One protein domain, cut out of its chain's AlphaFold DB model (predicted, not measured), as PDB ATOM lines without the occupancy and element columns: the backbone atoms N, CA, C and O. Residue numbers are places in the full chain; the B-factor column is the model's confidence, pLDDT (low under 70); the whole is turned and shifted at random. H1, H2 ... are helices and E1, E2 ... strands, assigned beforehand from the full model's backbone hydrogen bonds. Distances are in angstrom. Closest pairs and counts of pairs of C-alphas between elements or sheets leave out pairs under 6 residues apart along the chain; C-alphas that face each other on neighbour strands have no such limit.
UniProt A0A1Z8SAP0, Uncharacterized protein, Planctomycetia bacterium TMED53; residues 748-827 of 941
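What this domain is: This is residues 748 to 827 of the 941 residues of an uncharacterized protein of Planctomycetia bacterium TMED53 (UniProt A0A1Z8SAP0). A small hairpin of two strands, E1 and E2, packs on the first part of one long helix, H2, and the short helix H1 packs on the same helix toward its other end. H2 is the spine of a rod, and past its last residue the printed part runs on into a short tail that holds the strand E3. The 80 printed residues include two named helices and three named strands, in the order H1, E1, E2, H2, E3; the sheet, in the order E1 - E2, is antiparallel, and the class is mixed, helices and strands. The whole is loose, with a radius of gyration of the C-alphas of 16.1 A, and spans 61 by 17 by 17 A.

Where its parts are: Find C-alpha 766 at (-42.236, -7.975, 10.562); from there E1 runs through residues 766 to 771, 15.4 A long. E2 comes back through residues 774 to 778, 13.0 A long. Look next for C-alpha 793 at (-49.158, -8.793, 1.178), where H2 begins; it covers residues 793 to 821 and is 41.2 A long. H1 is residues 748 to 755, 10.4 A long. E3 is residues 824 to 826, 6.2 A long, and ends at C-alpha 826 at (-35.582, -29.581, 45.680).

How they stand to each other: Begin at the hairpin of E1 and E2, antiparallel at 145 degrees between their directions. Here N 768 and O 776 are 3.0 A apart and N 776 and O 768 are 2.9 A apart, both within hydrogen-bond range. Residues 793 to 803 of H2 come near this sheet: the closest C-alphas of E2 and H2 are those of Tyr 775 and Ala 796, 6.3 A apart, and those of E1 and H2 are Ile 767 and Ala 796, 6.9 A apart. Go along H2 to residues 811 to 819, which alone touch H1; the closest C-alphas are those of Ile 751 and Ala 815, 5.2 A apart. H1 and H2 run the same way at a steep tilt of 64 degrees. H1 and E2 are apart, and E3 is apart from H2 and pairs with no named strand. In H1 and H2 every O i to N i+4 pair is within hydrogen-bond range.

The domain as a whole: The C-alphas of Asn 772 and Val 827, the two farthest apart, are 60.9 A from each other. The printed part, 748 to 827, has no cut. The link from E2 to H2, residues 779 to 792, is long; those from E1 to E2 and from H2 to E3 are tight. The mean pLDDT of the printed part is 77.1, and it is under 70 at residues 748 to 751, 753 to 756, 759 to 763 and 816 to 827.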
ATOM      1  N   ALA A 748     -48.268 -21.019  28.955       67.62
ATOM      2  CA  ALA A 748     -47.694 -19.694  29.159       67.62
ATOM      3  C   ALA A 748     -46.809 -19.622  30.414       67.62
ATOM      4  O   ALA A 748     -45.707 -19.082  30.352       67.62
ATOM      5  N   GLN A 749     -47.263 -20.233  31.509       65.31
ATOM      6  CA  GLN A 749     -46.538 -20.297  32.772       65.31
ATOM      7  C   GLN A 749     -45.284 -21.173  32.646       65.31
ATOM      8  O   GLN A 749     -44.217 -20.773  33.094       65.31
ATOM      9  N   ILE A 750     -45.366 -22.306  31.934       67.75
ATOM     10  CA  ILE A 750     -44.197 -23.164  31.670       67.75
ATOM     11  C   ILE A 750     -43.125 -22.408  30.871       67.75
ATOM     12  O   ILE A 750     -41.937 -22.539  31.149       67.75
ATOM     13  N   ILE A 751     -43.511 -21.629  29.855       67.62
ATOM     14  CA  ILE A 751     -42.550 -20.848  29.059       67.62
ATOM     15  C   ILE A 751     -41.896 -19.759  29.916       67.62
ATOM     16  O   ILE A 751     -40.679 -19.581  29.841       67.62
ATOM     17  N   GLU A 752     -42.673 -19.062  30.740       70.19
ATOM     18  CA  GLU A 752     -42.160 -18.002  31.607       70.19
ATOM     19  C   GLU A 752     -41.211 -18.552  32.679       70.19
ATOM     20  O   GLU A 752     -40.091 -18.062  32.811       70.19
ATOM     21  N   GLU A 753     -41.591 -19.630  33.367       56.72
ATOM     22  CA  GLU A 753     -40.781 -20.250  34.420       56.72
ATOM     23  C   GLU A 753     -39.515 -20.929  33.874       56.72
ATOM     24  O   GLU A 753     -38.441 -20.815  34.464       56.72
ATOM     25  N   MET A 754     -39.608 -21.623  32.732       68.94
ATOM     26  CA  MET A 754     -38.506 -22.457  32.231       68.94
ATOM     27  C   MET A 754     -37.565 -21.739  31.269       68.94
ATOM     28  O   MET A 754     -36.398 -22.118  31.153       68.94
ATOM     29  N   LEU A 755     -38.066 -20.751  30.525       69.50
ATOM     30  CA  LEU A 755     -37.277 -20.003  29.545       69.50
ATOM     31  C   LEU A 755     -37.052 -18.546  29.957       69.50
ATOM     32  O   LEU A 755     -36.257 -17.874  29.299       69.50
ATOM     33  N   GLY A 756     -37.731 -18.045  30.997       69.75
ATOM     34  CA  GLY A 756     -37.691 -16.626  31.364       69.75
ATOM     35  C   GLY A 756     -38.261 -15.722  30.268       69.75
ATOM     36  O   GLY A 756     -37.893 -14.554  30.177       69.75
ATOM     37  N   GLN A 757     -39.087 -16.276  29.376       75.94
ATOM     38  CA  GLN A 757     -39.645 -15.566  28.230       75.94
ATOM     39  C   GLN A 757     -41.136 -15.369  28.441       75.94
ATOM     40  O   GLN A 757     -41.858 -16.326  28.698       75.94
ATOM     41  N   ASN A 758     -41.621 -14.144  28.261       74.00
ATOM     42  CA  ASN A 758     -43.053 -13.930  28.170       74.00
ATOM     43  C   ASN A 758     -43.527 -14.422  26.783       74.00
ATOM     44  O   ASN A 758     -43.009 -13.945  25.765       74.00
ATOM     45  N   PRO A 759     -44.485 -15.365  26.696       65.56
ATOM     46  CA  PRO A 759     -45.005 -15.862  25.420       65.56
ATOM     47  C   PRO A 759     -45.628 -14.765  24.545       65.56
ATOM     48  O   PRO A 759     -45.640 -14.902  23.323       65.56
ATOM     49  N   GLU A 760     -46.093 -13.666  25.143       67.75
ATOM     50  CA  GLU A 760     -46.605 -12.486  24.435       67.75
ATOM     51  C   GLU A 760     -45.487 -11.567  23.906       67.75
ATOM     52  O   GLU A 760     -45.743 -10.709  23.066       67.75
ATOM     53  N   GLN A 761     -44.238 -11.763  24.348       64.94
ATOM     54  CA  GLN A 761     -43.054 -10.994  23.937       64.94
ATOM     55  C   GLN A 761     -42.090 -11.801  23.056       64.94
ATOM     56  O   GLN A 761     -40.926 -11.430  22.897       64.94
ATOM     57  N   LEU A 762     -42.540 -12.910  22.459       66.31
ATOM     58  CA  LEU A 762     -41.786 -13.584  21.402       66.31
ATOM     59  C   LEU A 762     -41.698 -12.630  20.199       66.31
ATOM     60  O   LEU A 762     -42.583 -12.647  19.356       66.31
ATOM     61  N   GLY A 763     -40.640 -11.810  20.166       66.00
ATOM     62  CA  GLY A 763     -40.430 -10.636  19.305       66.00
ATOM     63  C   GLY A 763     -41.170 -10.609  17.966       66.00
ATOM     64  O   GLY A 763     -41.192 -11.613  17.243       66.00
ATOM     65  N   GLU A 764     -41.781  -9.468  17.644       77.56
ATOM     66  CA  GLU A 764     -42.792  -9.366  16.589       77.56
ATOM     67  C   GLU A 764     -42.208  -9.687  15.207       77.56
ATOM     68  O   GLU A 764     -41.208  -9.118  14.776       77.56
ATOM     69  N   LEU A 765     -42.869 -10.582  14.467       83.56
ATOM     70  CA  LEU A 765     -42.505 -10.838  13.077       83.56
ATOM     71  C   LEU A 765     -42.927  -9.668  12.193       83.56
ATOM     72  O   LEU A 765     -44.111  -9.318  12.114       83.56
ATOM     73  N   THR A 766     -41.977  -9.084  11.478       87.62
ATOM     74  CA  THR A 766     -42.236  -7.975  10.562       87.62
ATOM     75  C   THR A 766     -42.369  -8.496   9.135       87.62
ATOM     76  O   THR A 766     -41.807  -9.524   8.755       87.62
ATOM     77  N   ILE A 767     -43.196  -7.824   8.334       90.00
ATOM     78  CA  ILE A 767     -43.333  -8.125   6.907       90.00
ATOM     79  C   ILE A 767     -42.637  -7.008   6.149       90.00
ATOM     80  O   ILE A 767     -43.126  -5.877   6.145       90.00
ATOM     81  N   GLU A 768     -41.548  -7.333   5.464       90.06
ATOM     82  CA  GLU A 768     -40.831  -6.384   4.620       90.06
ATOM     83  C   GLU A 768     -41.021  -6.681   3.139       90.06
ATOM     84  O   GLU A 768     -41.260  -7.814   2.711       90.06
ATOM     85  N   LYS A 769     -40.940  -5.624   2.332       90.44
ATOM     86  CA  LYS A 769     -41.014  -5.718   0.878       90.44
ATOM     87  C   LYS A 769     -39.596  -5.771   0.320       90.44
ATOM     88  O   LYS A 769     -38.899  -4.765   0.321       90.44
ATOM     89  N   VAL A 770     -39.216  -6.930  -0.204       87.75
ATOM     90  CA  VAL A 770     -37.832  -7.225  -0.620       87.75
ATOM     91  C   VAL A 770     -37.646  -7.091  -2.135       87.75
ATOM     92  O   VAL A 770     -36.535  -6.967  -2.634       87.75
ATOM     93  N   GLY A 771     -38.747  -7.060  -2.893       84.50
ATOM     94  CA  GLY A 771     -38.711  -6.953  -4.349       84.50
ATOM     95  C   GLY A 771     -40.038  -6.519  -4.964       84.50
ATOM     96  O   GLY A 771     -41.021  -6.203  -4.278       84.50
ATOM     97  N   ASN A 772     -40.090  -6.491  -6.298       85.75
ATOM     98  CA  ASN A 772     -41.311  -6.111  -6.999       85.75
ATOM     99  C   ASN A 772     -42.381  -7.199  -6.814       85.75
ATOM    100  O   ASN A 772     -42.257  -8.299  -7.341       85.75
ATOM    101  N   ARG A 773     -43.432  -6.877  -6.048       82.06
ATOM    102  CA  ARG A 773     -44.493  -7.813  -5.620       82.06
ATOM    103  C   ARG A 773     -43.972  -9.002  -4.798       82.06
ATOM    104  O   ARG A 773     -44.603 -10.048  -4.800       82.06
ATOM    105  N   GLN A 774     -42.859  -8.839  -4.089       88.00
ATOM    106  CA  GLN A 774     -42.311  -9.864  -3.203       88.00
ATOM    107  C   GLN A 774     -42.196  -9.323  -1.779       88.00
ATOM    108  O   GLN A 774     -41.641  -8.244  -1.558       88.00
ATOM    109  N   TYR A 775     -42.745 -10.078  -0.834       90.81
ATOM    110  CA  TYR A 775     -42.729  -9.801   0.598       90.81
ATOM    111  C   TYR A 775     -42.035 -10.947   1.330       90.81
ATOM    112  O   TYR A 775     -42.162 -12.094   0.911       90.81
ATOM    113  N   GLN A 776     -41.351 -10.659   2.425       91.06
ATOM    114  CA  GLN A 776     -40.685 -11.657   3.258       91.06
ATOM    115  C   GLN A 776     -41.038 -11.409   4.722       91.06
ATOM    116  O   GLN A 776     -41.351 -10.281   5.105       91.06
ATOM    117  N   ILE A 777     -41.053 -12.480   5.515       90.75
ATOM    118  CA  ILE A 777     -41.326 -12.419   6.950       90.75
ATOM    119  C   ILE A 777     -39.983 -12.481   7.663       90.75
ATOM    120  O   ILE A 777     -39.256 -13.470   7.523       90.75
ATOM    121  N   LEU A 778     -39.667 -11.424   8.398       85.62
ATOM    122  CA  LEU A 778     -38.391 -11.253   9.069       85.62
ATOM    123  C   LEU A 778     -38.573 -11.313  10.588       85.62
ATOM    124  O   LEU A 778     -39.614 -10.929  11.129       85.62
ATOM    125  N   THR A 779     -37.553 -11.823  11.270       82.94
ATOM    126  CA  THR A 779     -37.365 -11.652  12.714       82.94
ATOM    127  C   THR A 779     -36.972 -10.207  13.035       82.94
ATOM    128  O   THR A 779     -36.585  -9.440  12.155       82.94
ATOM    129  N   GLU A 780     -36.967  -9.847  14.320       79.38
ATOM    130  CA  GLU A 780     -36.403  -8.570  14.795       79.38
ATOM    131  C   GLU A 780     -34.918  -8.388  14.427       79.38
ATOM    132  O   GLU A 780     -34.434  -7.264  14.332       79.38
ATOM    133  N   THR A 781     -34.197  -9.485  14.177       78.69
ATOM    134  CA  THR A 781     -32.796  -9.484  13.724       78.69
ATOM    135  C   THR A 781     -32.646  -9.313  12.208       78.69
ATOM    136  O   THR A 781     -31.522  -9.261  11.714       78.69
ATOM    137  N   GLY A 782     -33.752  -9.210  11.461       77.81
ATOM    138  CA  GLY A 782     -33.752  -9.088  10.001       77.81
ATOM    139  C   GLY A 782     -33.528 -10.410   9.259       77.81
ATOM    140  O   GLY A 782     -33.273 -10.401   8.056       77.81
ATOM    141  N   GLU A 783     -33.623 -11.553   9.940       80.81
ATOM    142  CA  GLU A 783     -33.464 -12.875   9.331       80.81
ATOM    143  C   GLU A 783     -34.806 -13.420   8.832       80.81
ATOM    144  O   GLU A 783     -35.838 -13.315   9.497       80.81
ATOM    145  N   SER A 784     -34.807 -14.042   7.653       81.81
ATOM    146  CA  SER A 784     -36.009 -14.671   7.101       81.81
ATOM    147  C   SER A 784     -36.339 -15.966   7.834       81.81
ATOM    148  O   SER A 784     -35.549 -16.904   7.814       81.81
ATOM    149  N   ILE A 785     -37.551 -16.068   8.383       76.25
ATOM    150  CA  ILE A 785     -37.961 -17.244   9.173       76.25
ATOM    151  C   ILE A 785     -38.165 -18.507   8.342       76.25
ATOM    152  O   ILE A 785     -37.891 -19.614   8.800       76.25
ATOM    153  N   ASP A 786     -38.708 -18.362   7.142       70.31
ATOM    154  CA  ASP A 786     -39.133 -19.488   6.315       70.31
ATOM    155  C   ASP A 786     -38.363 -19.590   4.995       70.31
ATOM    156  O   ASP A 786     -38.646 -20.482   4.198       70.31
ATOM    157  N   GLY A 787     -37.414 -18.677   4.755       77.25
ATOM    158  CA  GLY A 787     -36.698 -18.535   3.486       77.25
ATOM    159  C   GLY A 787     -37.604 -18.235   2.283       77.25
ATOM    160  O   GLY A 787     -37.120 -18.224   1.151       77.25
ATOM    161  N   ASN A 788     -38.903 -18.002   2.495       82.31
ATOM    162  CA  ASN A 788     -39.878 -17.880   1.422       82.31
ATOM    163  C   ASN A 788     -40.144 -16.415   1.093       82.31
ATOM    164  O   ASN A 788     -40.190 -15.538   1.956       82.31
ATOM    165  N   THR A 789     -40.416 -16.163  -0.185       86.50
ATOM    166  CA  THR A 789     -40.968 -14.888  -0.637       86.50
ATOM    167  C   THR A 789     -42.428 -15.063  -1.029       86.50
ATOM    168  O   THR A 789     -42.829 -16.016  -1.696       86.50
ATOM    169  N   TYR A 790     -43.252 -14.119  -0.600       89.81
ATOM    170  CA  TYR A 790     -44.686 -14.094  -0.821       89.81
ATOM    171  C   TYR A 790     -45.017 -13.110  -1.936       89.81
ATOM    172  O   TYR A 790     -44.631 -11.945  -1.888       89.81
ATOM    173  N   SER A 791     -45.794 -13.553  -2.923       86.94
ATOM    174  CA  SER A 791     -46.177 -12.737  -4.084       86.94
ATOM    175  C   SER A 791     -47.193 -11.618  -3.778       86.94
ATOM    176  O   SER A 791     -47.453 -10.746  -4.612       86.94
ATOM    177  N   THR A 792     -47.818 -11.638  -2.593       89.62
ATOM    178  CA  THR A 792     -48.816 -10.648  -2.164       89.62
ATOM    179  C   THR A 792     -48.703 -10.356  -0.667       89.62
ATOM    180  O   THR A 792     -48.314 -11.221   0.116       89.62
ATOM    181  N   LEU A 793     -49.122  -9.158  -0.244       87.19
ATOM    182  CA  LEU A 793     -49.158  -8.793   1.178       87.19
ATOM    183  C   LEU A 793     -50.124  -9.693   1.969       87.19
ATOM    184  O   LEU A 793     -49.872 -10.033   3.122       87.19
ATOM    185  N   THR A 794     -51.226 -10.113   1.346       88.50
ATOM    186  CA  THR A 794     -52.224 -10.990   1.970       88.50
ATOM    187  C   THR A 794     -51.667 -12.386   2.240       88.50
ATOM    188  O   THR A 794     -51.929 -12.949   3.303       88.50
ATOM    189  N   SER A 795     -50.880 -12.945   1.313       85.12
ATOM    190  CA  SER A 795     -50.208 -14.229   1.537       85.12
ATOM    191  C   SER A 795     -49.099 -14.110   2.583       85.12
ATOM    192  O   SER A 795     -49.025 -14.978   3.448       85.12
ATOM    193  N   ALA A 796     -48.348 -13.003   2.602       87.50
ATOM    194  CA  ALA A 796     -47.358 -12.726   3.647       87.50
ATOM    195  C   ALA A 796     -47.986 -12.626   5.050       87.50
ATOM    196  O   ALA A 796     -47.468 -13.196   6.002       87.50
ATOM    197  N   ARG A 797     -49.154 -11.978   5.191       89.19
ATOM    198  CA  ARG A 797     -49.890 -11.911   6.471       89.19
ATOM    199  C   ARG A 797     -50.373 -13.281   6.954       89.19
ATOM    200  O   ARG A 797     -50.305 -13.567   8.146       89.19
ATOM    201  N   LYS A 798     -50.848 -14.138   6.041       87.81
ATOM    202  CA  LYS A 798     -51.215 -15.525   6.376       87.81
ATOM    203  C   LYS A 798     -49.988 -16.341   6.784       87.81
ATOM    204  O   LYS A 798     -50.057 -17.062   7.774       87.81
ATOM    205  N   GLY A 799     -48.878 -16.180   6.061       85.56
ATOM    206  CA  GLY A 799     -47.585 -16.769   6.404       85.56
ATOM    207  C   GLY A 799     -47.116 -16.350   7.797       85.56
ATOM    208  O   GLY A 799     -46.782 -17.220   8.594       85.56
ATOM    209  N   LYS A 800     -47.212 -15.053   8.136       88.25
ATOM    210  CA  LYS A 800     -46.861 -14.512   9.462       88.25
ATOM    211  C   LYS A 800     -47.636 -15.225  10.570       88.25
ATOM    212  O   LYS A 800     -47.027 -15.772  11.474       88.25
ATOM    213  N   SER A 801     -48.962 -15.335  10.449       83.06
ATOM    214  CA  SER A 801     -49.787 -16.021  11.459       83.06
ATOM    215  C   SER A 801     -49.433 -17.506  11.636       83.06
ATOM    216  O   SER A 801     -49.501 -18.035  12.747       83.06
ATOM    217  N   ILE A 802     -49.064 -18.199  10.554       85.19
ATOM    218  CA  ILE A 802     -48.623 -19.600  10.616       85.19
ATOM    219  C   ILE A 802     -47.245 -19.696  11.285       85.19
ATOM    220  O   ILE A 802     -47.042 -20.577  12.122       85.19
ATOM    221  N   ALA A 803     -46.330 -18.785  10.950       83.44
ATOM    222  CA  ALA A 803     -45.005 -18.691  11.549       83.44
ATOM    223  C   ALA A 803     -45.077 -18.370  13.052       83.44
ATOM    224  O   ALA A 803     -44.434 -19.066  13.834       83.44
ATOM    225  N   ASP A 804     -45.928 -17.427  13.468       81.25
ATOM    226  CA  ASP A 804     -46.180 -17.091  14.878       81.25
ATOM    227  C   ASP A 804     -46.660 -18.324  15.662       81.25
ATOM    228  O   ASP A 804     -46.100 -18.680  16.699       81.25
ATOM    229  N   LYS A 805     -47.653 -19.055  15.128       82.12
ATOM    230  CA  LYS A 805     -48.166 -20.286  15.758       82.12
ATOM    231  C   LYS A 805     -47.120 -21.396  15.827       82.12
ATOM    232  O   LYS A 805     -47.076 -22.134  16.811       82.12
ATOM    233  N   LYS A 806     -46.308 -21.552  14.779       83.94
ATOM    234  CA  LYS A 806     -45.236 -22.553  14.733       83.94
ATOM    235  C   LYS A 806     -44.158 -22.231  15.767       83.94
ATOM    236  O   LYS A 806     -43.802 -23.116  16.537       83.94
ATOM    237  N   ARG A 807     -43.723 -20.971  15.836       81.25
ATOM    238  CA  ARG A 807     -42.734 -20.486  16.801       81.25
ATOM    239  C   ARG A 807     -43.230 -20.655  18.234       81.25
ATOM    240  O   ARG A 807     -42.511 -21.231  19.036       81.25
ATOM    241  N   LEU A 808     -44.477 -20.280  18.534       80.38
ATOM    242  CA  LEU A 808     -45.076 -20.523  19.852       80.38
ATOM    243  C   LEU A 808     -45.054 -22.015  20.212       80.38
ATOM    244  O   LEU A 808     -44.635 -22.381  21.305       80.38
ATOM    245  N   LYS A 809     -45.446 -22.893  19.282       81.44
ATOM    246  CA  LYS A 809     -45.450 -24.344  19.508       81.44
ATOM    247  C   LYS A 809     -44.045 -24.915  19.736       81.44
ATOM    248  O   LYS A 809     -43.884 -25.818  20.552       81.44
ATOM    249  N   GLU A 810     -43.042 -24.415  19.022       82.06
ATOM    250  CA  GLU A 810     -41.638 -24.798  19.206       82.06
ATOM    251  C   GLU A 810     -41.084 -24.287  20.542       82.06
ATOM    252  O   GLU A 810     -40.414 -25.042  21.245       82.06
ATOM    253  N   THR A 811     -41.428 -23.060  20.944       79.56
ATOM    254  CA  THR A 811     -41.083 -22.506  22.260       79.56
ATOM    255  C   THR A 811     -41.724 -23.315  23.388       79.56
ATOM    256  O   THR A 811     -41.018 -23.698  24.316       79.56
ATOM    257  N   VAL A 812     -43.013 -23.671  23.280       80.44
ATOM    258  CA  VAL A 812     -43.699 -24.577  24.225       80.44
ATOM    259  C   VAL A 812     -42.983 -25.924  24.290       80.44
ATOM    260  O   VAL A 812     -42.710 -26.428  25.374       80.44
ATOM    261  N   ALA A 813     -42.646 -26.518  23.142       79.12
ATOM    262  CA  ALA A 813     -41.957 -27.805  23.104       79.12
ATOM    263  C   ALA A 813     -40.564 -27.734  23.748       79.12
ATOM    264  O   ALA A 813     -40.173 -28.663  24.450       79.12
ATOM    265  N   LYS A 814     -39.834 -26.630  23.554       76.38
ATOM    266  CA  LYS A 814     -38.527 -26.393  24.176       76.38
ATOM    267  C   LYS A 814     -38.643 -26.152  25.683       76.38
ATOM    268  O   LYS A 814     -37.864 -26.726  26.433       76.38
ATOM    269  N   ALA A 815     -39.621 -25.356  26.117       71.19
ATOM    270  CA  ALA A 815     -39.907 -25.111  27.529       71.19
ATOM    271  C   ALA A 815     -40.311 -26.404  28.245       71.19
ATOM    272  O   ALA A 815     -39.806 -26.690  29.323       71.19
ATOM    273  N   ARG A 816     -41.138 -27.239  27.604       68.75
ATOM    274  CA  ARG A 816     -41.510 -28.568  28.105       68.75
ATOM    275  C   ARG A 816     -40.325 -29.528  28.128       68.75
ATOM    276  O   ARG A 816     -40.121 -30.177  29.136       68.75
ATOM    277  N   ALA A 817     -39.491 -29.565  27.089       65.19
ATOM    278  CA  ALA A 817     -38.280 -30.390  27.095       65.19
ATOM    279  C   ALA A 817     -37.298 -29.970  28.204       65.19
ATOM    280  O   ALA A 817     -36.683 -30.825  28.840       65.19
ATOM    281  N   LEU A 818     -37.178 -28.663  28.461       64.75
ATOM    282  CA  LEU A 818     -36.405 -28.144  29.584       64.75
ATOM    283  C   LEU A 818     -37.058 -28.494  30.914       64.75
ATOM    284  O   LEU A 818     -36.354 -29.010  31.767       64.75
ATOM    285  N   SER A 819     -38.370 -28.305  31.069       63.50
ATOM    286  CA  SER A 819     -39.133 -28.728  32.251       63.50
ATOM    287  C   SER A 819     -38.888 -30.202  32.541       63.50
ATOM    288  O   SER A 819     -38.521 -30.556  33.653       63.50
ATOM    289  N   ASP A 820     -38.997 -31.048  31.520       57.44
ATOM    290  CA  ASP A 820     -38.786 -32.488  31.603       57.44
ATOM    291  C   ASP A 820     -37.347 -32.828  32.028       57.44
ATOM    292  O   ASP A 820     -37.146 -33.764  32.806       57.44
ATOM    293  N   SER A 821     -36.350 -32.054  31.577       53.28
ATOM    294  CA  SER A 821     -34.940 -32.210  31.970       53.28
ATOM    295  C   SER A 821     -34.577 -31.576  33.322       53.28
ATOM    296  O   SER A 821     -33.630 -32.024  33.961       53.28
ATOM    297  N   ASN A 822     -35.330 -30.570  33.773       54.66
ATOM    298  CA  ASN A 822     -35.095 -29.796  34.997       54.66
ATOM    299  C   ASN A 822     -36.047 -30.213  36.136       54.66
ATOM    300  O   ASN A 822     -36.201 -29.484  37.111       54.66
ATOM    301  N   THR A 823     -36.666 -31.396  36.045       57.19
ATOM    302  CA  THR A 823     -37.603 -31.965  37.039       57.19
ATOM    303  C   THR A 823     -36.963 -32.345  38.379       57.19
ATOM    304  O   THR A 823     -37.569 -33.081  39.158       57.19
ATOM    305  N   ASN A 824     -35.759 -31.855  38.675       58.59
ATOM    306  CA  ASN A 824     -35.172 -31.971  39.999       58.59
ATOM    307  C   ASN A 824     -35.892 -30.993  40.935       58.59
ATOM    308  O   ASN A 824     -35.490 -29.840  41.089       58.59
ATOM    309  N   GLN A 825     -36.967 -31.457  41.565       66.06
ATOM    310  CA  GLN A 825     -37.573 -30.747  42.680       66.06
ATOM    311  C   GLN A 825     -36.628 -30.834  43.874       66.06
ATOM    312  O   GLN A 825     -36.283 -31.918  44.346       66.06
ATOM    313  N   ILE A 826     -36.206 -29.675  44.366       61.25
ATOM    314  CA  ILE A 826     -35.582 -29.581  45.680       61.25
ATOM    315  C   ILE A 826     -36.733 -29.672  46.676       61.25
ATOM    316  O   ILE A 826     -37.544 -28.751  46.757       61.25
ATOM    317  N   VAL A 827     -36.828 -30.776  47.413       59.69
ATOM    318  CA  VAL A 827     -37.687 -30.792  48.598       59.69
ATOM    319  C   VAL A 827     -36.871 -30.126  49.702       59.69
ATOM    320  O   VAL A 827     -35.797 -30.630  50.045       59.69
TER     321      VAL A 827